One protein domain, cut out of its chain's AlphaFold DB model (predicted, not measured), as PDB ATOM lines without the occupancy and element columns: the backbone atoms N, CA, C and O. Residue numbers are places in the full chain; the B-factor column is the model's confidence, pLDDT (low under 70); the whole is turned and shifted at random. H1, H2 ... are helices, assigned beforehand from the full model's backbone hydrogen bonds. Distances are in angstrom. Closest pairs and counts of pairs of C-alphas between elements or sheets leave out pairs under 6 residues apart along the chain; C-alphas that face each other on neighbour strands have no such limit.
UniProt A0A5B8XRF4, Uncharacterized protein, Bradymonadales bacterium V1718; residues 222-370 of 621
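What this domain is: This is residues 222 to 370 of the 621 residues of an uncharacterized protein of Bradymonadales bacterium V1718 (UniProt A0A5B8XRF4). Five helices, H1, H2, H4, H7 and H9, make a ring in which each touches the next and H9 meets H1 again, and four more pack round the outside: H3 on H2 and H4, H5 on H4, H8 on H7 and H10 on H9. The short H6 lies near the beginning of H4. Most of the helices that touch are aligned, but H1 crosses H9 steeply. The printed part has 149 residues with ten named helices, H1 to H10 in order, and no named strand, an all-helix domain. It is compact, with a radius of gyration of the C-alphas of 14.3 A, and spans 41 by 37 by 25 A.

Where its parts are: H1 is residues 226 to 235, with C-alpha 226 at (199.560, 231.351, 127.237). H2 is residues 242 to 251 and H3 residues 255 to 264. H4, residues 270 to 282, is 18.3 A long. H5 is residues 286 to 292 and H6 residues 296 to 299. H7, residues 303 to 315, is 18.5 A long. H8, residues 319 to 332, is the longest helix at 19.8 A, with C-alpha 319 at (193.033, 250.052, 142.219). H9 is residues 336 to 346. H10, residues 351 to 362, ends with C-alpha 362 at (190.097, 226.636, 142.154).

How they stand to each other: H2, H3, H4, H7, H8, H9 and H10 form a bundle, helices side by side. H4 is the hub and touches four helices. It touches H7 at a shallow tilt of 22 degrees, the same way, closest at the C-alphas of Leu 278 and Val 312, 4.8 A apart. H4 and H5 are a hairpin, with the C-alphas of Ala 277 and Ala 289 closest at 4.2 A. H4 also touches H3, closest at Leu 259 and Leu 279, C-alphas 6.5 A apart, and H2, closest at Val 243 and Lys 272, C-alphas 6.1 A apart. H6 is close to H4 but not clearly touching, with the C-alphas of Lys 270 and Leu 298 closest at 6.3 A. H2 and H3 are a hairpin at 6 degrees, with the C-alphas of Ala 246 and Gly 258 closest at 4.0 A. H7 and H8 are another, with the C-alphas of Ala 310 and Ala 322 closest at 4.6 A. H7 touches H9, closest at the C-alphas of Gly 307 and Val 342, 5.2 A apart. H9 and H10 are a hairpin at 4 degrees, with the C-alphas of Trp 336 and Ala 361 closest at 4.4 A. H1 touches H9 at a steep tilt of 55 degrees, with the C-alphas of Asn 230 and Gly 344 closest at 4.2 A. H1 and H2 are a hairpin, with the C-alphas of Ser 227 and Phe 251 closest at 5.7 A. H3 and H8 are among the pairs that are apart. In H2, H3, H4, H5, H7, H8, H9 and H10 every O i to N i+4 pair is within hydrogen-bond range; in H1 5 of 6 are, and H6 is too short for such a pair.

The domain as a whole: The C-alphas farthest apart, those of Asp 287 and Glu 369, are 43.4 A apart. The printed part has no cut and no long link. The mean pLDDT of the printed part is 90.7; residues 222 to 227 and residue 369 are under 70.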
ATOM      1  N   SER A 222     196.387 224.107 118.596       37.53
ATOM      2  CA  SER A 222     196.828 223.768 119.966       37.53
ATOM      3  C   SER A 222     198.181 224.408 120.314       37.53
ATOM      4  O   SER A 222     198.852 224.011 121.281       37.53
ATOM      5  N   THR A 223     198.589 225.425 119.534       40.28
ATOM      6  CA  THR A 223     199.567 226.436 119.908       40.28
ATOM      7  C   THR A 223     199.440 226.672 121.407       40.28
ATOM      8  O   THR A 223     198.436 227.158 121.926       40.28
ATOM      9  N   PHE A 224     200.457 226.241 122.146       47.84
ATOM     10  CA  PHE A 224     200.562 226.570 123.553       47.84
ATOM     11  C   PHE A 224     200.927 228.060 123.598       47.84
ATOM     12  O   PHE A 224     202.091 228.432 123.713       47.84
ATOM     13  N   VAL A 225     199.932 228.915 123.360       52.62
ATOM     14  CA  VAL A 225     199.991 230.340 123.643       52.62
ATOM     15  C   VAL A 225     199.272 230.518 124.947       52.62
ATOM     16  O   VAL A 225     198.143 230.088 125.154       52.62
ATOM     17  N   THR A 226     199.956 231.170 125.851       50.44
ATOM     18  CA  THR A 226     199.560 231.351 127.237       50.44
ATOM     19  C   THR A 226     198.261 232.156 127.344       50.44
ATOM     20  O   THR A 226     197.453 231.960 128.256       50.44
ATOM     21  N   SER A 227     197.999 233.002 126.343       58.00
ATOM     22  CA  SER A 227     196.733 233.704 126.167       58.00
ATOM     23  C   SER A 227     195.578 232.805 125.719       58.00
ATOM     24  O   SER A 227     194.444 233.179 125.988       58.00
ATOM     25  N   HIS A 228     195.806 231.634 125.111       72.81
ATOM     26  CA  HIS A 228     194.734 230.765 124.610       72.81
ATOM     27  C   HIS A 228     193.950 230.090 125.739       72.81
ATOM     28  O   HIS A 228     192.731 230.106 125.688       72.81
ATOM     29  N   PHE A 229     194.587 229.603 126.811       78.19
ATOM     30  CA  PHE A 229     193.832 229.010 127.932       78.19
ATOM     31  C   PHE A 229     192.908 230.029 128.604       78.19
ATOM     32  O   PHE A 229     191.731 229.760 128.836       78.19
ATOM     33  N   ASN A 230     193.441 231.228 128.858       82.94
ATOM     34  CA  ASN A 230     192.671 232.346 129.394       82.94
ATOM     35  C   ASN A 230     191.554 232.764 128.428       82.94
ATOM     36  O   ASN A 230     190.412 232.947 128.844       82.94
ATOM     37  N   ARG A 231     191.868 232.868 127.133       87.00
ATOM     38  CA  ARG A 231     190.905 233.161 126.073       87.00
ATOM     39  C   ARG A 231     189.786 232.136 126.066       87.00
ATOM     40  O   ARG A 231     188.639 232.536 126.131       87.00
ATOM     41  N   ASP A 232     190.087 230.848 126.007       83.62
ATOM     42  CA  ASP A 232     189.094 229.790 125.831       83.62
ATOM     43  C   ASP A 232     188.154 229.700 127.042       83.62
ATOM     44  O   ASP A 232     186.941 229.552 126.865       83.62
ATOM     45  N   LEU A 233     188.679 229.900 128.260       84.06
ATOM     46  CA  LEU A 233     187.867 230.050 129.475       84.06
ATOM     47  C   LEU A 233     186.861 231.202 129.332       84.06
ATOM     48  O   LEU A 233     185.674 231.013 129.593       84.06
ATOM     49  N   VAL A 234     187.297 232.365 128.839       87.69
ATOM     50  CA  VAL A 234     186.425 233.532 128.628       87.69
ATOM     51  C   VAL A 234     185.454 233.335 127.462       87.69
ATOM     52  O   VAL A 234     184.261 233.592 127.600       87.69
ATOM     53  N   MET A 235     185.940 232.867 126.311       87.88
ATOM     54  CA  MET A 235     185.159 232.694 125.083       87.88
ATOM     55  C   MET A 235     184.017 231.698 125.275       87.88
ATOM     56  O   MET A 235     182.970 231.864 124.657       87.88
ATOM     57  N   SER A 236     184.195 230.691 126.136       85.00
ATOM     58  CA  SER A 236     183.140 229.729 126.470       85.00
ATOM     59  C   SER A 236     181.927 230.362 127.167       85.00
ATOM     60  O   SER A 236     180.844 229.783 127.155       85.00
ATOM     61  N   LYS A 237     182.095 231.552 127.760       88.00
ATOM     62  CA  LYS A 237     181.046 232.299 128.472       88.00
ATOM     63  C   LYS A 237     180.429 233.424 127.645       88.00
ATOM     64  O   LYS A 237     179.523 234.097 128.127       88.00
ATOM     65  N   LEU A 238     180.919 233.642 126.427       85.75
ATOM     66  CA  LEU A 238     180.429 234.684 125.534       85.75
ATOM     67  C   LEU A 238     179.610 234.080 124.397       85.75
ATOM     68  O   LEU A 238     180.036 233.123 123.737       85.75
ATOM     69  N   GLU A 239     178.463 234.701 124.140       87.88
ATOM     70  CA  GLU A 239     177.676 234.459 122.936       87.88
ATOM     71  C   GLU A 239     178.483 234.835 121.688       87.88
ATOM     72  O   GLU A 239     179.322 235.744 121.712       87.88
ATOM     73  N   ASP A 240     178.245 234.116 120.592       84.69
ATOM     74  CA  ASP A 240     178.898 234.412 119.322       84.69
ATOM     75  C   ASP A 240     178.479 235.791 118.804       84.69
ATOM     76  O   ASP A 240     177.315 236.187 118.874       84.69
ATOM     77  N   GLY A 241     179.450 236.541 118.285       90.00
ATOM     78  CA  GLY A 241     179.230 237.888 117.780       90.00
ATOM     79  C   GLY A 241     180.441 238.796 117.955       90.00
ATOM     80  O   GLY A 241     181.532 238.375 118.345       90.00
ATOM     81  N   VAL A 242     180.223 240.087 117.692       92.50
ATOM     82  CA  VAL A 242     181.302 241.076 117.561       92.50
ATOM     83  C   VAL A 242     182.114 241.247 118.851       92.50
ATOM     84  O   VAL A 242     183.328 241.414 118.783       92.50
ATOM     85  N   VAL A 243     181.481 241.158 120.026       92.19
ATOM     86  CA  VAL A 243     182.174 241.235 121.327       92.19
ATOM     87  C   VAL A 243     183.159 240.076 121.495       92.19
ATOM     88  O   VAL A 243     184.319 240.302 121.845       92.19
ATOM     89  N   LYS A 244     182.719 238.843 121.212       93.25
ATOM     90  CA  LYS A 244     183.549 237.636 121.301       93.25
ATOM     91  C   LYS A 244     184.708 237.694 120.311       93.25
ATOM     92  O   LYS A 244     185.845 237.439 120.695       93.25
ATOM     93  N   ASP A 245     184.445 238.111 119.074       91.75
ATOM     94  CA  ASP A 245     185.478 238.251 118.045       91.75
ATOM     95  C   ASP A 245     186.494 239.353 118.372       91.75
ATOM     96  O   ASP A 245     187.696 239.155 118.203       91.75
ATOM     97  N   ALA A 246     186.039 240.503 118.877       94.00
ATOM     98  CA  ALA A 246     186.923 241.586 119.292       94.00
ATOM     99  C   ALA A 246     187.807 241.177 120.478       94.00
ATOM    100  O   ALA A 246     189.003 241.482 120.512       94.00
ATOM    101  N   LEU A 247     187.242 240.456 121.447       92.19
ATOM    102  CA  LEU A 247     188.001 239.969 122.590       92.19
ATOM    103  C   LEU A 247     188.965 238.838 122.190       92.19
ATOM    104  O   LEU A 247     190.092 238.820 122.680       92.19
ATOM    105  N   ARG A 248     188.589 237.957 121.249       92.06
ATOM    106  CA  ARG A 248     189.489 236.955 120.649       92.06
ATOM    107  C   ARG A 248     190.718 237.617 120.026       92.06
ATOM    108  O   ARG A 248     191.837 237.241 120.365       92.06
ATOM    109  N   ASP A 249     190.522 238.640 119.193       90.44
ATOM    110  CA  ASP A 249     191.623 239.410 118.597       90.44
ATOM    111  C   ASP A 249     192.514 240.045 119.671       90.44
ATOM    112  O   ASP A 249     193.738 240.050 119.557       90.44
ATOM    113  N   THR A 250     191.908 240.530 120.754       90.88
ATOM    114  CA  THR A 250     192.637 241.123 121.881       90.88
ATOM    115  C   THR A 250     193.512 240.091 122.593       90.88
ATOM    116  O   THR A 250     194.679 240.362 122.855       90.88
ATOM    117  N   PHE A 251     193.012 238.881 122.855       88.88
ATOM    118  CA  PHE A 251     193.834 237.793 123.407       88.88
ATOM    119  C   PHE A 251     194.967 237.358 122.472       88.88
ATOM    120  O   PHE A 251     196.026 236.937 122.943       88.88
ATOM    121  N   ASN A 252     194.773 237.520 121.166       84.81
ATOM    122  CA  ASN A 252     195.795 237.300 120.148       84.81
ATOM    123  C   ASN A 252     196.751 238.502 119.998       84.81
ATOM    124  O   ASN A 252     197.566 238.540 119.082       84.81
ATOM    125  N   GLY A 253     196.649 239.513 120.865       84.81
ATOM    126  CA  GLY A 253     197.513 240.691 120.838       84.81
ATOM    127  C   GLY A 253     197.157 241.734 119.776       84.81
ATOM    128  O   GLY A 253     197.791 242.782 119.709       84.81
ATOM    129  N   GLN A 254     196.116 241.500 118.975       88.44
ATOM    130  CA  GLN A 254     195.697 242.351 117.861       88.44
ATOM    131  C   GLN A 254     194.752 243.464 118.332       88.44
ATOM    132  O   GLN A 254     193.607 243.578 117.887       88.44
ATOM    133  N   LEU A 255     195.240 244.318 119.234       90.31
ATOM    134  CA  LEU A 255     194.435 245.338 119.916       90.31
ATOM    135  C   LEU A 255     193.684 246.268 118.945       90.31
ATOM    136  O   LEU A 255     192.500 246.543 119.130       90.31
ATOM    137  N   LYS A 256     194.348 246.704 117.865       90.75
ATOM    138  CA  LYS A 256     193.747 247.561 116.827       90.75
ATOM    139  C   LYS A 256     192.624 246.858 116.063       90.75
ATOM    140  O   LYS A 256     191.620 247.492 115.746       90.75
ATOM    141  N   SER A 257     192.782 245.563 115.783       91.62
ATOM    142  CA  SER A 257     191.743 244.756 115.135       91.62
ATOM    143  C   SER A 257     190.535 244.604 116.061       91.62
ATOM    144  O   SER A 257     189.413 244.904 115.656       91.62
ATOM    145  N   GLY A 258     190.775 244.280 117.339       93.69
ATOM    146  CA  GLY A 258     189.734 244.226 118.365       93.69
ATOM    147  C   GLY A 258     188.964 245.546 118.495       93.69
ATOM    148  O   GLY A 258     187.734 245.545 118.462       93.69
ATOM    149  N   LEU A 259     189.677 246.681 118.545       93.75
ATOM    150  CA  LEU A 259     189.086 248.027 118.565       93.75
ATOM    151  C   LEU A 259     188.249 248.320 117.314       93.75
ATOM    152  O   LEU A 259     187.152 248.868 117.418       93.75
ATOM    153  N   SER A 260     188.750 247.957 116.133       93.88
ATOM    154  CA  SER A 260     188.036 248.162 114.873       93.88
ATOM    155  C   SER A 260     186.739 247.352 114.821       93.88
ATOM    156  O   SER A 260     185.688 247.910 114.512       93.88
ATOM    157  N   LYS A 261     186.791 246.067 115.195       94.06
ATOM    158  CA  LYS A 261     185.618 245.186 115.243       94.06
ATOM    159  C   LYS A 261     184.575 245.710 116.220       94.06
ATOM    160  O   LYS A 261     183.428 245.910 115.838       94.06
ATOM    161  N   ILE A 262     184.971 246.010 117.458       94.31
ATOM    162  CA  ILE A 262     184.015 246.454 118.480       94.31
ATOM    163  C   ILE A 262     183.386 247.815 118.147       94.31
ATOM    164  O   ILE A 262     182.240 248.071 118.512       94.31
ATOM    165  N   ALA A 263     184.098 248.684 117.421       92.75
ATOM    166  CA  ALA A 263     183.563 249.961 116.955       92.75
ATOM    167  C   ALA A 263     182.483 249.798 115.870       92.75
ATOM    168  O   ALA A 263     181.619 250.665 115.747       92.75
ATOM    169  N   GLN A 264     182.520 248.700 115.106       90.88
ATOM    170  CA  GLN A 264     181.531 248.376 114.073       90.88
ATOM    171  C   GLN A 264     180.271 247.714 114.634       90.88
ATOM    172  O   GLN A 264     179.261 247.666 113.935       90.88
ATOM    173  N   ASP A 265     180.303 247.219 115.876       89.44
ATOM    174  CA  ASP A 265     179.122 246.656 116.524       89.44
ATOM    175  C   ASP A 265     178.044 247.747 116.667       89.44
ATOM    176  O   ASP A 265     178.268 248.723 117.388       89.44
ATOM    177  N   PRO A 266     176.866 247.643 116.030       88.81
ATOM    178  CA  PRO A 266     175.802 248.621 116.226       88.81
ATOM    179  C   PRO A 266     175.139 248.486 117.604       88.81
ATOM    180  O   PRO A 266     174.409 249.389 118.016       88.81
ATOM    181  N   SER A 267     175.380 247.385 118.329       80.94
ATOM    182  CA  SER A 267     174.804 247.165 119.648       80.94
ATOM    183  C   SER A 267     175.261 248.263 120.615       80.94
ATOM    184  O   SER A 267     176.412 248.694 120.631       80.94
ATOM    185  N   GLY A 268     174.342 248.772 121.430       83.62
ATOM    186  CA  GLY A 268     174.667 249.611 122.587       83.62
ATOM    187  C   GLY A 268     174.923 248.768 123.835       83.62
ATOM    188  O   GLY A 268     174.610 249.219 124.934       83.62
ATOM    189  N   SER A 269     175.363 247.513 123.672       93.00
ATOM    190  CA  SER A 269     175.451 246.560 124.780       93.00
ATOM    191  C   SER A 269     176.467 247.015 125.833       93.00
ATOM    192  O   SER A 269     177.480 247.651 125.528       93.00
ATOM    193  N   LYS A 270     176.208 246.681 127.101       94.88
ATOM    194  CA  LYS A 270     177.092 247.042 128.221       94.88
ATOM    195  C   LYS A 270     178.457 246.363 128.062       94.88
ATOM    196  O   LYS A 270     179.484 247.025 128.197       94.88
ATOM    197  N   SER A 271     178.463 245.094 127.654       94.25
ATOM    198  CA  SER A 271     179.660 244.345 127.254       94.25
ATOM    199  C   SER A 271     180.499 245.067 126.193       94.25
ATOM    200  O   SER A 271     181.711 245.189 126.369       94.25
ATOM    201  N   LYS A 272     179.884 245.631 125.141       94.12
ATOM    202  CA  LYS A 272     180.603 246.445 124.149       94.12
ATOM    203  C   LYS A 272     181.236 247.685 124.778       94.12
ATOM    204  O   LYS A 272     182.417 247.937 124.552       94.12
ATOM    205  N   VAL A 273     180.478 248.458 125.560       95.25
ATOM    206  CA  VAL A 273     180.980 249.684 126.212       95.25
ATOM    207  C   VAL A 273     182.176 249.372 127.118       95.25
ATOM    208  O   VAL A 273     183.187 250.078 127.078       95.25
ATOM    209  N   LEU A 274     182.086 248.294 127.897       96.75
ATOM    210  CA  LEU A 274     183.147 247.845 128.796       96.75
ATOM    211  C   LEU A 274     184.365 247.308 128.042       96.75
ATOM    212  O   LEU A 274     185.489 247.660 128.396       96.75
ATOM    213  N   LEU A 275     184.164 246.520 126.983       95.69
ATOM    214  CA  LEU A 275     185.260 246.035 126.149       95.69
ATOM    215  C   LEU A 275     185.967 247.199 125.446       95.69
ATOM    216  O   LEU A 275     187.186 247.286 125.511       95.69
ATOM    217  N   MET A 276     185.237 248.157 124.868       95.88
ATOM    218  CA  MET A 276     185.834 249.380 124.316       95.88
ATOM    219  C   MET A 276     186.668 250.132 125.359       95.88
ATOM    220  O   MET A 276     187.790 250.542 125.068       95.88
ATOM    221  N   ALA A 277     186.148 250.294 126.580       96.44
ATOM    222  CA  ALA A 277     186.883 250.937 127.664       96.44
ATOM    223  C   ALA A 277     188.163 250.168 128.029       96.44
ATOM    224  O   ALA A 277     189.200 250.790 128.256       96.44
ATOM    225  N   LEU A 278     188.109 248.834 128.044       96.44
ATOM    226  CA  LEU A 278     189.266 247.986 128.325       96.44
ATOM    227  C   LEU A 278     190.326 248.153 127.240       96.44
ATOM    228  O   LEU A 278     191.489 248.380 127.556       96.44
ATOM    229  N   LEU A 279     189.925 248.106 125.971       95.00
ATOM    230  CA  LEU A 279     190.846 248.233 124.848       95.00
ATOM    231  C   LEU A 279     191.508 249.613 124.793       95.00
ATOM    232  O   LEU A 279     192.710 249.686 124.562       95.00
ATOM    233  N   PHE A 280     190.779 250.696 125.088       94.69
ATOM    234  CA  PHE A 280     191.395 252.019 125.246       94.69
ATOM    235  C   PHE A 280     192.408 252.050 126.390       94.69
ATOM    236  O   PHE A 280     193.479 252.632 126.242       94.69
ATOM    237  N   ALA A 281     192.097 251.418 127.524       94.25
ATOM    238  CA  ALA A 281     193.019 251.366 128.652       94.25
ATOM    239  C   ALA A 281     194.289 250.553 128.329       94.25
ATOM    240  O   ALA A 281     195.381 250.962 128.723       94.25
ATOM    241  N   LEU A 282     194.156 249.444 127.593       91.50
ATOM    242  CA  LEU A 282     195.278 248.627 127.113       91.50
ATOM    243  C   LEU A 282     196.125 249.359 126.059       91.50
ATOM    244  O   LEU A 282     197.341 249.192 126.042       91.50
ATOM    245  N   ASP A 283     195.515 250.234 125.253       90.19
ATOM    246  CA  ASP A 283     196.198 251.126 124.296       90.19
ATOM    247  C   ASP A 283     196.817 252.364 124.978       90.19
ATOM    248  O   ASP A 283     197.083 253.383 124.348       90.19
ATOM    249  N   GLN A 284     197.004 252.311 126.302       88.25
ATOM    250  CA  GLN A 284     197.547 253.396 127.129       88.25
ATOM    251  C   GLN A 284     196.726 254.702 127.083       88.25
ATOM    252  O   GLN A 284     197.206 255.762 127.485       88.25
ATOM    253  N   ASN A 285     195.458 254.639 126.668       91.25
ATOM    254  CA  ASN A 285     194.559 255.783 126.568       91.25
ATOM    255  C   ASN A 285     193.516 255.766 127.701       91.25
ATOM    256  O   ASN A 285     192.350 255.395 127.536       91.25
ATOM    257  N   ALA A 286     193.955 256.152 128.902       92.88
ATOM    258  CA  ALA A 286     193.154 256.019 130.120       92.88
ATOM    259  C   ALA A 286     191.937 256.963 130.184       92.88
ATOM    260  O   ALA A 286     190.947 256.639 130.843       92.88
ATOM    261  N   ASP A 287     191.980 258.128 129.533       95.31
ATOM    262  CA  ASP A 287     190.929 259.147 129.660       95.31
ATOM    263  C   ASP A 287     189.605 258.747 128.979       95.31
ATOM    264  O   ASP A 287     188.560 258.809 129.642       95.31
ATOM    265  N   PRO A 288     189.594 258.263 127.718       95.69
ATOM    266  CA  PRO A 288     188.403 257.677 127.107       95.69
ATOM    267  C   PRO A 288     187.836 256.512 127.924       95.69
ATOM    268  O   PRO A 288     186.627 256.459 128.149       95.69
ATOM    269  N   ALA A 289     188.698 255.632 128.442       95.06
ATOM    270  CA  ALA A 289     188.283 254.508 129.277       95.06
ATOM    271  C   ALA A 289     187.577 254.975 130.565       95.06
ATOM    272  O   ALA A 289     186.465 254.536 130.871       95.06
ATOM    273  N   LYS A 290     188.158 255.948 131.285       96.19
ATOM    274  CA  LYS A 290     187.549 256.562 132.481       96.19
ATOM    275  C   LYS A 290     186.226 257.264 132.175       96.19
ATOM    276  O   LYS A 290     185.348 257.301 133.037       96.19
ATOM    277  N   LYS A 291     186.076 257.850 130.983       96.50
ATOM    278  CA  LYS A 291     184.823 258.481 130.549       96.50
ATOM    279  C   LYS A 291     183.726 257.438 130.333       96.50
ATOM    280  O   LYS A 291     182.615 257.651 130.813       96.50
ATOM    281  N   LEU A 292     184.039 256.320 129.677       94.56
ATOM    282  CA  LEU A 292     183.093 255.222 129.444       94.56
ATOM    283  C   LEU A 292     182.644 254.554 130.751       94.56
ATOM    284  O   LEU A 292     181.461 254.279 130.915       94.56
ATOM    285  N   LEU A 293     183.536 254.402 131.736       94.50
ATOM    286  CA  LEU A 293     183.182 253.871 133.064       94.50
ATOM    287  C   LEU A 293     182.146 254.710 133.834       94.50
ATOM    288  O   LEU A 293     181.540 254.216 134.783       94.50
ATOM    289  N   LYS A 294     181.949 255.981 133.461       94.69
ATOM    290  CA  LYS A 294     180.948 256.872 134.073       94.69
ATOM    291  C   LYS A 294     179.581 256.797 133.386       94.69
ATOM    292  O   LYS A 294     178.671 257.521 133.798       94.69
ATOM    293  N   ASP A 295     179.434 255.974 132.349       91.69
ATOM    294  CA  ASP A 295     178.158 255.794 131.667       91.69
ATOM    295  C   ASP A 295     177.107 255.222 132.634       91.69
ATOM    296  O   ASP A 295     177.327 254.250 133.360       91.69
ATOM    297  N   ARG A 296     175.934 255.859 132.655       86.75
ATOM    298  CA  ARG A 296     174.806 255.459 133.500       86.75
ATOM    299  C   ARG A 296     174.197 254.128 133.062       86.75
ATOM    300  O   ARG A 296     173.523 253.512 133.885       86.75
ATOM    301  N   SER A 297     174.428 253.691 131.824       88.62
ATOM    302  CA  SER A 297     173.992 252.383 131.317       88.62
ATOM    303  C   SER A 297     174.612 251.202 132.089       88.62
ATOM    304  O   SER A 297     174.054 250.108 132.084       88.62
ATOM    305  N   LEU A 298     175.702 251.428 132.836       92.12
ATOM    306  CA  LEU A 298     176.475 250.404 133.554       92.12
ATOM    307  C   LEU A 298     176.021 250.148 135.011       92.12
ATOM    308  O   LEU A 298     176.832 249.769 135.855       92.12
ATOM    309  N   ARG A 299     174.747 250.398 135.352       86.44
ATOM    310  CA  ARG A 299     174.223 250.256 136.734       86.44
ATOM    311  C   ARG A 299     173.793 248.840 137.127       86.44
ATOM    312  O   ARG A 299     173.674 248.569 138.314       86.44
ATOM    313  N   GLU A 300     173.588 247.965 136.153       91.31
ATOM    314  CA  GLU A 300     173.179 246.572 136.351       91.31
ATOM    315  C   GLU A 300     173.987 245.722 135.384       91.31
ATOM    316  O   GLU A 300     173.716 245.730 134.184       91.31
ATOM    317  N   LEU A 301     175.028 245.074 135.874       95.38
ATOM    318  CA  LEU A 301     175.948 244.310 135.044       95.38
ATOM    319  C   LEU A 301     175.794 242.829 135.364       95.38
ATOM    320  O   LEU A 301     175.557 242.453 136.512       95.38
ATOM    321  N   SER A 302     175.921 241.992 134.340       95.25
ATOM    322  CA  SER A 302     176.138 240.560 134.549       95.25
ATOM    323  C   SER A 302     177.466 240.316 135.279       95.25
ATOM    324  O   SER A 302     178.315 241.207 135.375       95.25
ATOM    325  N   PHE A 303     177.678 239.094 135.773       95.81
ATOM    326  CA  PHE A 303     178.900 238.743 136.504       95.81
ATOM    327  C   PHE A 303     180.173 239.016 135.684       95.81
ATOM    328  O   PHE A 303     181.098 239.679 136.156       95.81
ATOM    329  N   LEU A 304     180.197 238.580 134.418       94.62
ATOM    330  CA  LEU A 304     181.332 238.812 133.521       94.62
ATOM    331  C   LEU A 304     181.519 240.302 133.193       94.62
ATOM    332  O   LEU A 304     182.652 240.767 133.077       94.62
ATOM    333  N   GLU A 305     180.437 241.075 133.085       96.38
ATOM    334  CA  GLU A 305     180.506 242.521 132.852       96.38
ATOM    335  C   GLU A 305     181.046 243.289 134.070       96.38
ATOM    336  O   GLU A 305     181.848 244.208 133.900       96.38
ATOM    337  N   GLU A 306     180.695 242.906 135.301       97.56
ATOM    338  CA  GLU A 306     181.370 243.437 136.496       97.56
ATOM    339  C   GLU A 306     182.862 243.053 136.502       97.56
ATOM    340  O   GLU A 306     183.710 243.876 136.854       97.56
ATOM    341  N   GLY A 307     183.205 241.846 136.037       97.06
ATOM    342  CA  GLY A 307     184.591 241.418 135.822       97.06
ATOM    343  C   GLY A 307     185.349 242.301 134.827       97.06
ATOM    344  O   GLY A 307     186.434 242.798 135.137       97.06
ATOM    345  N   LEU A 308     184.758 242.573 133.659       96.88
ATOM    346  CA  LEU A 308     185.311 243.488 132.653       96.88
ATOM    347  C   LEU A 308     185.489 244.897 133.221       96.88
ATOM    348  O   LEU A 308     186.544 245.505 133.054       96.88
ATOM    349  N   LYS A 309     184.493 245.416 133.941       97.62
ATOM    350  CA  LYS A 309     184.570 246.723 134.604       97.62
ATOM    351  C   LYS A 309     185.711 246.789 135.615       97.62
ATOM    352  O   LYS A 309     186.444 247.778 135.622       97.62
ATOM    353  N   ALA A 310     185.892 245.751 136.428       97.88
ATOM    354  CA  ALA A 310     187.007 245.663 137.363       97.88
ATOM    355  C   ALA A 310     188.360 245.641 136.629       97.88
ATOM    356  O   ALA A 310     189.282 246.355 137.026       97.88
ATOM    357  N   ALA A 311     188.467 244.909 135.516       96.88
ATOM    358  CA  ALA A 311     189.672 244.886 134.687       96.88
ATOM    359  C   ALA A 311     189.992 246.271 134.091       96.88
ATOM    360  O   ALA A 311     191.141 246.713 134.141       96.88
ATOM    361  N   VAL A 312     188.979 247.007 133.608       97.19
ATOM    362  CA  VAL A 312     189.142 248.396 133.135       97.19
ATOM    363  C   VAL A 312     189.632 249.292 134.274       97.19
ATOM    364  O   VAL A 312     190.575 250.058 134.080       97.19
ATOM    365  N   GLN A 313     189.029 249.192 135.467       97.06
ATOM    366  CA  GLN A 313     189.433 249.959 136.653       97.06
ATOM    367  C   GLN A 313     190.912 249.717 136.999       97.06
ATOM    368  O   GLN A 313     191.657 250.680 137.187       97.06
ATOM    369  N   THR A 314     191.370 248.462 136.990       95.94
ATOM    370  CA  THR A 314     192.788 248.118 137.192       95.94
ATOM    371  C   THR A 314     193.681 248.702 136.095       95.94
ATOM    372  O   THR A 314     194.703 249.335 136.390       95.94
ATOM    373  N   ALA A 315     193.285 248.562 134.826       94.06
ATOM    374  CA  ALA A 315     194.055 249.053 133.687       94.06
ATOM    375  C   ALA A 315     194.276 250.577 133.767       94.06
ATOM    376  O   ALA A 315     195.413 251.049 133.659       94.06
ATOM    377  N   VAL A 316     193.230 251.347 134.096       95.44
ATOM    378  CA  VAL A 316     193.307 252.815 134.241       95.44
ATOM    379  C   VAL A 316     193.895 253.295 135.578       95.44
ATOM    380  O   VAL A 316     194.028 254.505 135.782       95.44
ATOM    381  N   GLY A 317     194.258 252.375 136.479       94.12
ATOM    382  CA  GLY A 317     194.910 252.667 137.761       94.12
ATOM    383  C   GLY A 317     193.972 252.995 138.932       94.12
ATOM    384  O   GLY A 317     194.446 253.482 139.955       94.12
ATOM    385  N   ASP A 318     192.668 252.728 138.828       95.81
ATOM    386  CA  ASP A 318     191.711 252.850 139.940       95.81
ATOM    387  C   ASP A 318     191.682 251.566 140.787       95.81
ATOM    388  O   ASP A 318     190.696 250.825 140.837       95.81
ATOM    389  N   VAL A 319     192.809 251.290 141.451       94.06
ATOM    390  CA  VAL A 319     193.033 250.052 142.219       94.06
ATOM    391  C   VAL A 319     191.981 249.877 143.318       94.06
ATOM    392  O   VAL A 319     191.467 248.783 143.518       94.06
ATOM    393  N   LYS A 320     191.590 250.961 144.001       96.88
ATOM    394  CA  LYS A 320     190.618 250.897 145.104       96.88
ATOM    395  C   LYS A 320     189.235 250.459 144.620       96.88
ATOM    396  O   LYS A 320     188.594 249.642 145.286       96.88
ATOM    397  N   ALA A 321     188.759 251.009 143.500       96.25
ATOM    398  CA  ALA A 321     187.483 250.595 142.929       96.25
ATOM    399  C   ALA A 321     187.559 249.158 142.397       96.25
ATOM    400  O   ALA A 321     186.670 248.367 142.710       96.25
ATOM    401  N   ALA A 322     188.646 248.805 141.701       97.00
ATOM    402  CA  ALA A 322     188.860 247.457 141.184       97.00
ATOM    403  C   ALA A 322     188.835 246.402 142.300       97.00
ATOM    404  O   ALA A 322     188.041 245.469 142.234       97.00
ATOM    405  N   THR A 323     189.613 246.585 143.373       97.50
ATOM    406  CA  THR A 323     189.647 245.662 144.520       97.50
ATOM    407  C   THR A 323     188.276 245.510 145.175       97.50
ATOM    408  O   THR A 323     187.889 244.406 145.556       97.50
ATOM    409  N   LYS A 324     187.501 246.599 145.296       98.00
ATOM    410  CA  LYS A 324     186.132 246.518 145.822       98.00
ATOM    411  C   LYS A 324     185.247 245.640 144.930       98.00
ATOM    412  O   LYS A 324     184.501 244.823 145.464       98.00
ATOM    413  N   THR A 325     185.331 245.808 143.611       97.75
ATOM    414  CA  THR A 325     184.561 245.020 142.637       97.75
ATOM    415  C   THR A 325     184.990 243.550 142.646       97.75
ATOM    416  O   THR A 325     184.137 242.678 142.761       97.75
ATOM    417  N   ILE A 326     186.296 243.263 142.639       97.88
ATOM    418  CA  ILE A 326     186.844 241.895 142.696       97.88
ATOM    419  C   ILE A 326     186.389 241.176 143.969       97.88
ATOM    420  O   ILE A 326     185.877 240.066 143.901       97.88
ATOM    421  N   ASN A 327     186.487 241.828 145.131       97.81
ATOM    422  CA  ASN A 327     186.030 241.242 146.394       97.81
ATOM    423  C   ASN A 327     184.521 240.959 146.411       97.81
ATOM    424  O   ASN A 327     184.082 240.055 147.120       97.81
ATOM    425  N   ALA A 328     183.720 241.746 145.685       97.75
ATOM    426  CA  ALA A 328     182.299 241.468 145.521       97.75
ATOM    427  C   ALA A 328     182.084 240.248 144.613       97.75
ATOM    428  O   ALA A 328     181.366 239.341 145.019       97.75
ATOM    429  N   LEU A 329     182.774 240.185 143.465       97.81
ATOM    430  CA  LEU A 329     182.727 239.058 142.525       97.81
ATOM    431  C   LEU A 329     183.116 237.735 143.189       97.81
ATOM    432  O   LEU A 329     182.379 236.764 143.085       97.81
ATOM    433  N   VAL A 330     184.226 237.705 143.931       97.50
ATOM    434  CA  VAL A 330     184.686 236.509 144.660       97.50
ATOM    435  C   VAL A 330     183.633 236.003 145.648       97.50
ATOM    436  O   VAL A 330     183.479 234.799 145.816       97.50
ATOM    437  N   LYS A 331     182.890 236.907 146.294       97.19
ATOM    438  CA  LYS A 331     181.850 236.538 147.266       97.19
ATOM    439  C   LYS A 331     180.531 236.122 146.627       97.19
ATOM    440  O   LYS A 331     179.766 235.418 147.274       97.19
ATOM    441  N   SER A 332     180.227 236.628 145.435       97.00
ATOM    442  CA  SER A 332     178.938 236.419 144.770       97.00
ATOM    443  C   SER A 332     178.992 235.407 143.630       97.00
ATOM    444  O   SER A 332     177.967 235.202 142.986       97.00
ATOM    445  N   ALA A 333     180.164 234.845 143.328       97.19
ATOM    446  CA  ALA A 333     180.309 233.824 142.302       97.19
ATOM    447  C   ALA A 333     179.436 232.616 142.635       97.19
ATOM    448  O   ALA A 333     179.407 232.159 143.775       97.19
ATOM    449  N   SER A 334     178.729 232.117 141.628       96.00
ATOM    450  CA  SER A 334     177.911 230.908 141.750       96.00
ATOM    451  C   SER A 334     178.681 229.646 141.366       96.00
ATOM    452  O   SER A 334     178.260 228.534 141.675       96.00
ATOM    453  N   SER A 335     179.803 229.812 140.663       95.06
ATOM    454  CA  SER A 335     180.605 228.718 140.129       95.06
ATOM    455  C   SER A 335     182.072 229.114 139.968       95.06
ATOM    456  O   SER A 335     182.414 230.295 139.838       95.06
ATOM    457  N   TRP A 336     182.956 228.116 139.933       94.75
ATOM    458  CA  TRP A 336     184.372 228.337 139.658       94.75
ATOM    459  C   TRP A 336     184.605 228.873 138.240       94.75
ATOM    460  O   TRP A 336     185.509 229.681 138.039       94.75
ATOM    461  N   GLU A 337     183.788 228.479 137.256       94.12
ATOM    462  CA  GLU A 337     183.945 228.887 135.860       94.12
ATOM    463  C   GLU A 337     183.687 230.384 135.660       94.12
ATOM    464  O   GLU A 337     184.318 231.008 134.806       94.12
ATOM    465  N   GLU A 338     182.767 230.967 136.433       95.06
ATOM    466  CA  GLU A 338     182.542 232.415 136.452       95.06
ATOM    467  C   GLU A 338     183.804 233.154 136.907       95.06
ATOM    468  O   GLU A 338     184.258 234.086 136.237       95.06
ATOM    469  N   LEU A 339     184.421 232.703 138.003       96.44
ATOM    470  CA  LEU A 339     185.675 233.275 138.495       96.44
ATOM    471  C   LEU A 339     186.834 233.032 137.529       96.44
ATOM    472  O   LEU A 339     187.612 233.952 137.290       96.44
ATOM    473  N   ALA A 340     186.934 231.846 136.932       94.06
ATOM    474  CA  ALA A 340     187.967 231.525 135.953       94.06
ATOM    475  C   ALA A 340     187.851 232.392 134.688       94.06
ATOM    476  O   ALA A 340     188.865 232.857 134.173       94.06
ATOM    477  N   ALA A 341     186.636 232.681 134.214       94.69
ATOM    478  CA  ALA A 341     186.429 233.618 133.112       94.69
ATOM    479  C   ALA A 341     186.860 235.042 133.502       94.69
ATOM    480  O   ALA A 341     187.579 235.702 132.753       94.69
ATOM    481  N   VAL A 342     186.503 235.516 134.700       96.56
ATOM    482  CA  VAL A 342     186.979 236.826 135.175       96.56
ATOM    483  C   VAL A 342     188.511 236.846 135.286       96.56
ATOM    484  O   VAL A 342     189.141 237.770 134.775       96.56
ATOM    485  N   ALA A 343     189.130 235.813 135.863       95.50
ATOM    486  CA  ALA A 343     190.585 235.672 135.929       95.50
ATOM    487  C   ALA A 343     191.224 235.713 134.532       95.50
ATOM    488  O   ALA A 343     192.218 236.415 134.326       95.50
ATOM    489  N   GLY A 344     190.610 235.039 133.555       93.12
ATOM    490  CA  GLY A 344     191.018 235.051 132.156       93.12
ATOM    491  C   GLY A 344     191.031 236.455 131.552       93.12
ATOM    492  O   GLY A 344     192.015 236.833 130.919       93.12
ATOM    493  N   VAL A 345     190.010 237.279 131.811       94.69
ATOM    494  CA  VAL A 345     190.000 238.698 131.402       94.69
ATOM    495  C   VAL A 345     191.142 239.471 132.066       94.69
ATOM    496  O   VAL A 345     191.857 240.219 131.394       94.69
ATOM    497  N   PHE A 346     191.358 239.277 133.370       95.06
ATOM    498  CA  PHE A 346     192.428 239.955 134.106       95.06
ATOM    499  C   PHE A 346     193.828 239.612 133.593       95.06
ATOM    500  O   PHE A 346     194.716 240.456 133.693       95.06
ATOM    501  N   SER A 347     194.024 238.449 132.962       92.56
ATOM    502  CA  SER A 347     195.314 238.080 132.357       92.56
ATOM    503  C   SER A 347     195.777 239.045 131.250       92.56
ATOM    504  O   SER A 347     196.969 239.112 130.944       92.56
ATOM    505  N   LEU A 348     194.863 239.833 130.666       91.31
ATOM    506  CA  LEU A 348     195.190 240.896 129.709       91.31
ATOM    507  C   LEU A 348     195.773 242.149 130.376       91.31
ATOM    508  O   LEU A 348     196.434 242.935 129.704       91.31
ATOM    509  N   VAL A 349     195.518 242.348 131.670       92.75
ATOM    510  CA  VAL A 349     195.799 243.596 132.394       92.75
ATOM    511  C   VAL A 349     196.884 243.397 133.451       92.75
ATOM    512  O   VAL A 349     197.885 244.118 133.457       92.75
ATOM    513  N   ASP A 350     196.666 242.435 134.348       92.31
ATOM    514  CA  ASP A 350     197.488 242.175 135.525       92.31
ATOM    515  C   ASP A 350     197.434 240.683 135.898       92.31
ATOM    516  O   ASP A 350     196.409 240.158 136.342       92.31
ATOM    517  N   LEU A 351     198.562 240.002 135.714       90.31
ATOM    518  CA  LEU A 351     198.732 238.580 135.994       90.31
ATOM    519  C   LEU A 351     198.678 238.264 137.487       90.31
ATOM    520  O   LEU A 351     198.213 237.189 137.842       90.31
ATOM    521  N   ASN A 352     199.110 239.172 138.369       91.31
ATOM    522  CA  ASN A 352     199.041 238.916 139.809       91.31
ATOM    523  C   ASN A 352     197.581 238.867 140.257       91.31
ATOM    524  O   ASN A 352     197.169 237.909 140.903       91.31
ATOM    525  N   VAL A 353     196.782 239.845 139.821       94.56
ATOM    526  CA  VAL A 353     195.342 239.868 140.106       94.56
ATOM    527  C   VAL A 353     194.629 238.687 139.440       94.56
ATOM    528  O   VAL A 353     193.784 238.049 140.060       94.56
ATOM    529  N   SER A 354     194.991 238.348 138.198       94.44
ATOM    530  CA  SER A 354     194.481 237.152 137.514       94.44
ATOM    531  C   SER A 354     194.743 235.876 138.328       94.44
ATOM    532  O   SER A 354     193.814 235.111 138.584       94.44
ATOM    533  N   ASN A 355     195.975 235.682 138.812       92.94
ATOM    534  CA  ASN A 355     196.362 234.526 139.623       92.94
ATOM    535  C   ASN A 355     195.616 234.482 140.966       92.94
ATOM    536  O   ASN A 355     195.181 233.407 141.374       92.94
ATOM    537  N   GLU A 356     195.420 235.622 141.637       94.62
ATOM    538  CA  GLU A 356     194.615 235.703 142.866       94.62
ATOM    539  C   GLU A 356     193.169 235.241 142.626       94.62
ATOM    540  O   GLU A 356     192.622 234.459 143.403       94.62
ATOM    541  N   ILE A 357     192.556 235.659 141.514       96.25
ATOM    542  CA  ILE A 357     191.196 235.234 141.161       96.25
ATOM    543  C   ILE A 357     191.169 233.739 140.808       96.25
ATOM    544  O   ILE A 357     190.234 233.048 141.212       96.25
ATOM    545  N   TYR A 358     192.197 233.202 140.138       95.44
ATOM    546  CA  TYR A 358     192.306 231.758 139.894       95.44
ATOM    547  C   TYR A 358     192.414 230.938 141.184       95.44
ATOM    548  O   TYR A 358     191.793 229.880 141.262       95.44
ATOM    549  N   VAL A 359     193.122 231.420 142.216       94.25
ATOM    550  CA  VAL A 359     193.130 230.762 143.539       94.25
ATOM    551  C   VAL A 359     191.709 230.647 144.079       94.25
ATOM    552  O   VAL A 359     191.314 229.578 144.546       94.25
ATOM    553  N   HIS A 360     190.926 231.725 143.995       95.31
ATOM    554  CA  HIS A 360     189.532 231.712 144.429       95.31
ATOM    555  C   HIS A 360     188.663 230.787 143.575       95.31
ATOM    556  O   HIS A 360     187.862 230.048 144.137       95.31
ATOM    557  N   ALA A 361     188.854 230.774 142.252       93.69
ATOM    558  CA  ALA A 361     188.150 229.865 141.350       93.69
ATOM    559  C   ALA A 361     188.418 228.399 141.724       93.69
ATOM    560  O   ALA A 361     187.490 227.642 141.977       93.69
ATOM    561  N   LEU A 362     189.688 228.011 141.848       91.44
ATOM    562  CA  LEU A 362     190.097 226.636 142.154       91.44
ATOM    563  C   LEU A 362     189.775 226.205 143.594       91.44
ATOM    564  O   LEU A 362     189.786 225.015 143.890       91.44
ATOM    565  N   SER A 363     189.490 227.158 144.486       92.75
ATOM    566  CA  SER A 363     189.040 226.886 145.859       92.75
ATOM    567  C   SER A 363     187.513 226.885 146.003       92.75
ATOM    568  O   SER A 363     187.009 226.658 147.102       92.75
ATOM    569  N   HIS A 364     186.772 227.191 144.934       95.12
ATOM    570  CA  HIS A 364     185.314 227.196 144.950       95.12
ATOM    571  C   HIS A 364     184.777 225.765 145.081       95.12
ATOM    572  O   HIS A 364     185.346 224.831 144.521       95.12
ATOM    573  N   GLU A 365     183.658 225.580 145.782       92.88
ATOM    574  CA  GLU A 365     183.112 224.244 146.070       92.88
ATOM    575  C   GLU A 365     182.813 223.431 144.802       92.88
ATOM    576  O   GLU A 365     183.117 222.243 144.736       92.88
ATOM    577  N   THR A 366     182.319 224.093 143.751       91.31
ATOM    578  CA  THR A 366     182.006 223.446 142.468       91.31
ATOM    579  C   THR A 366     183.244 223.016 141.674       91.31
ATOM    580  O   THR A 366     183.106 222.284 140.698       91.31
ATOM    581  N   ALA A 367     184.452 223.446 142.058       88.50
ATOM    582  CA  ALA A 367     185.690 223.054 141.383       88.50
ATOM    583  C   ALA A 367     186.085 221.598 141.683       88.50
ATOM    584  O   ALA A 367     186.719 220.955 140.851       88.50
ATOM    585  N   ALA A 368     185.699 221.065 142.849       79.38
ATOM    586  CA  ALA A 368     186.085 219.723 143.290       79.38
ATOM    587  C   ALA A 368     185.509 218.595 142.414       79.38
ATOM    588  O   ALA A 368     186.080 217.509 142.354       79.38
ATOM    589  N   GLU A 369     184.390 218.852 141.735       65.25
ATOM    590  CA  GLU A 369     183.691 217.882 140.883       65.25
ATOM    591  C   GLU A 369     183.927 218.128 139.380       65.25
ATOM    592  O   GLU A 369     183.376 217.415 138.540       65.25
ATOM    593  N   ALA A 370     184.737 219.132 139.023       77.69
ATOM    594  CA  ALA A 370     184.893 219.614 137.653       77.69
ATOM    595  C   ALA A 370     186.277 219.320 137.050       77.69
ATOM    596  O   ALA A 370     187.273 219.143 137.753       77.69
TER     597      ALA A 370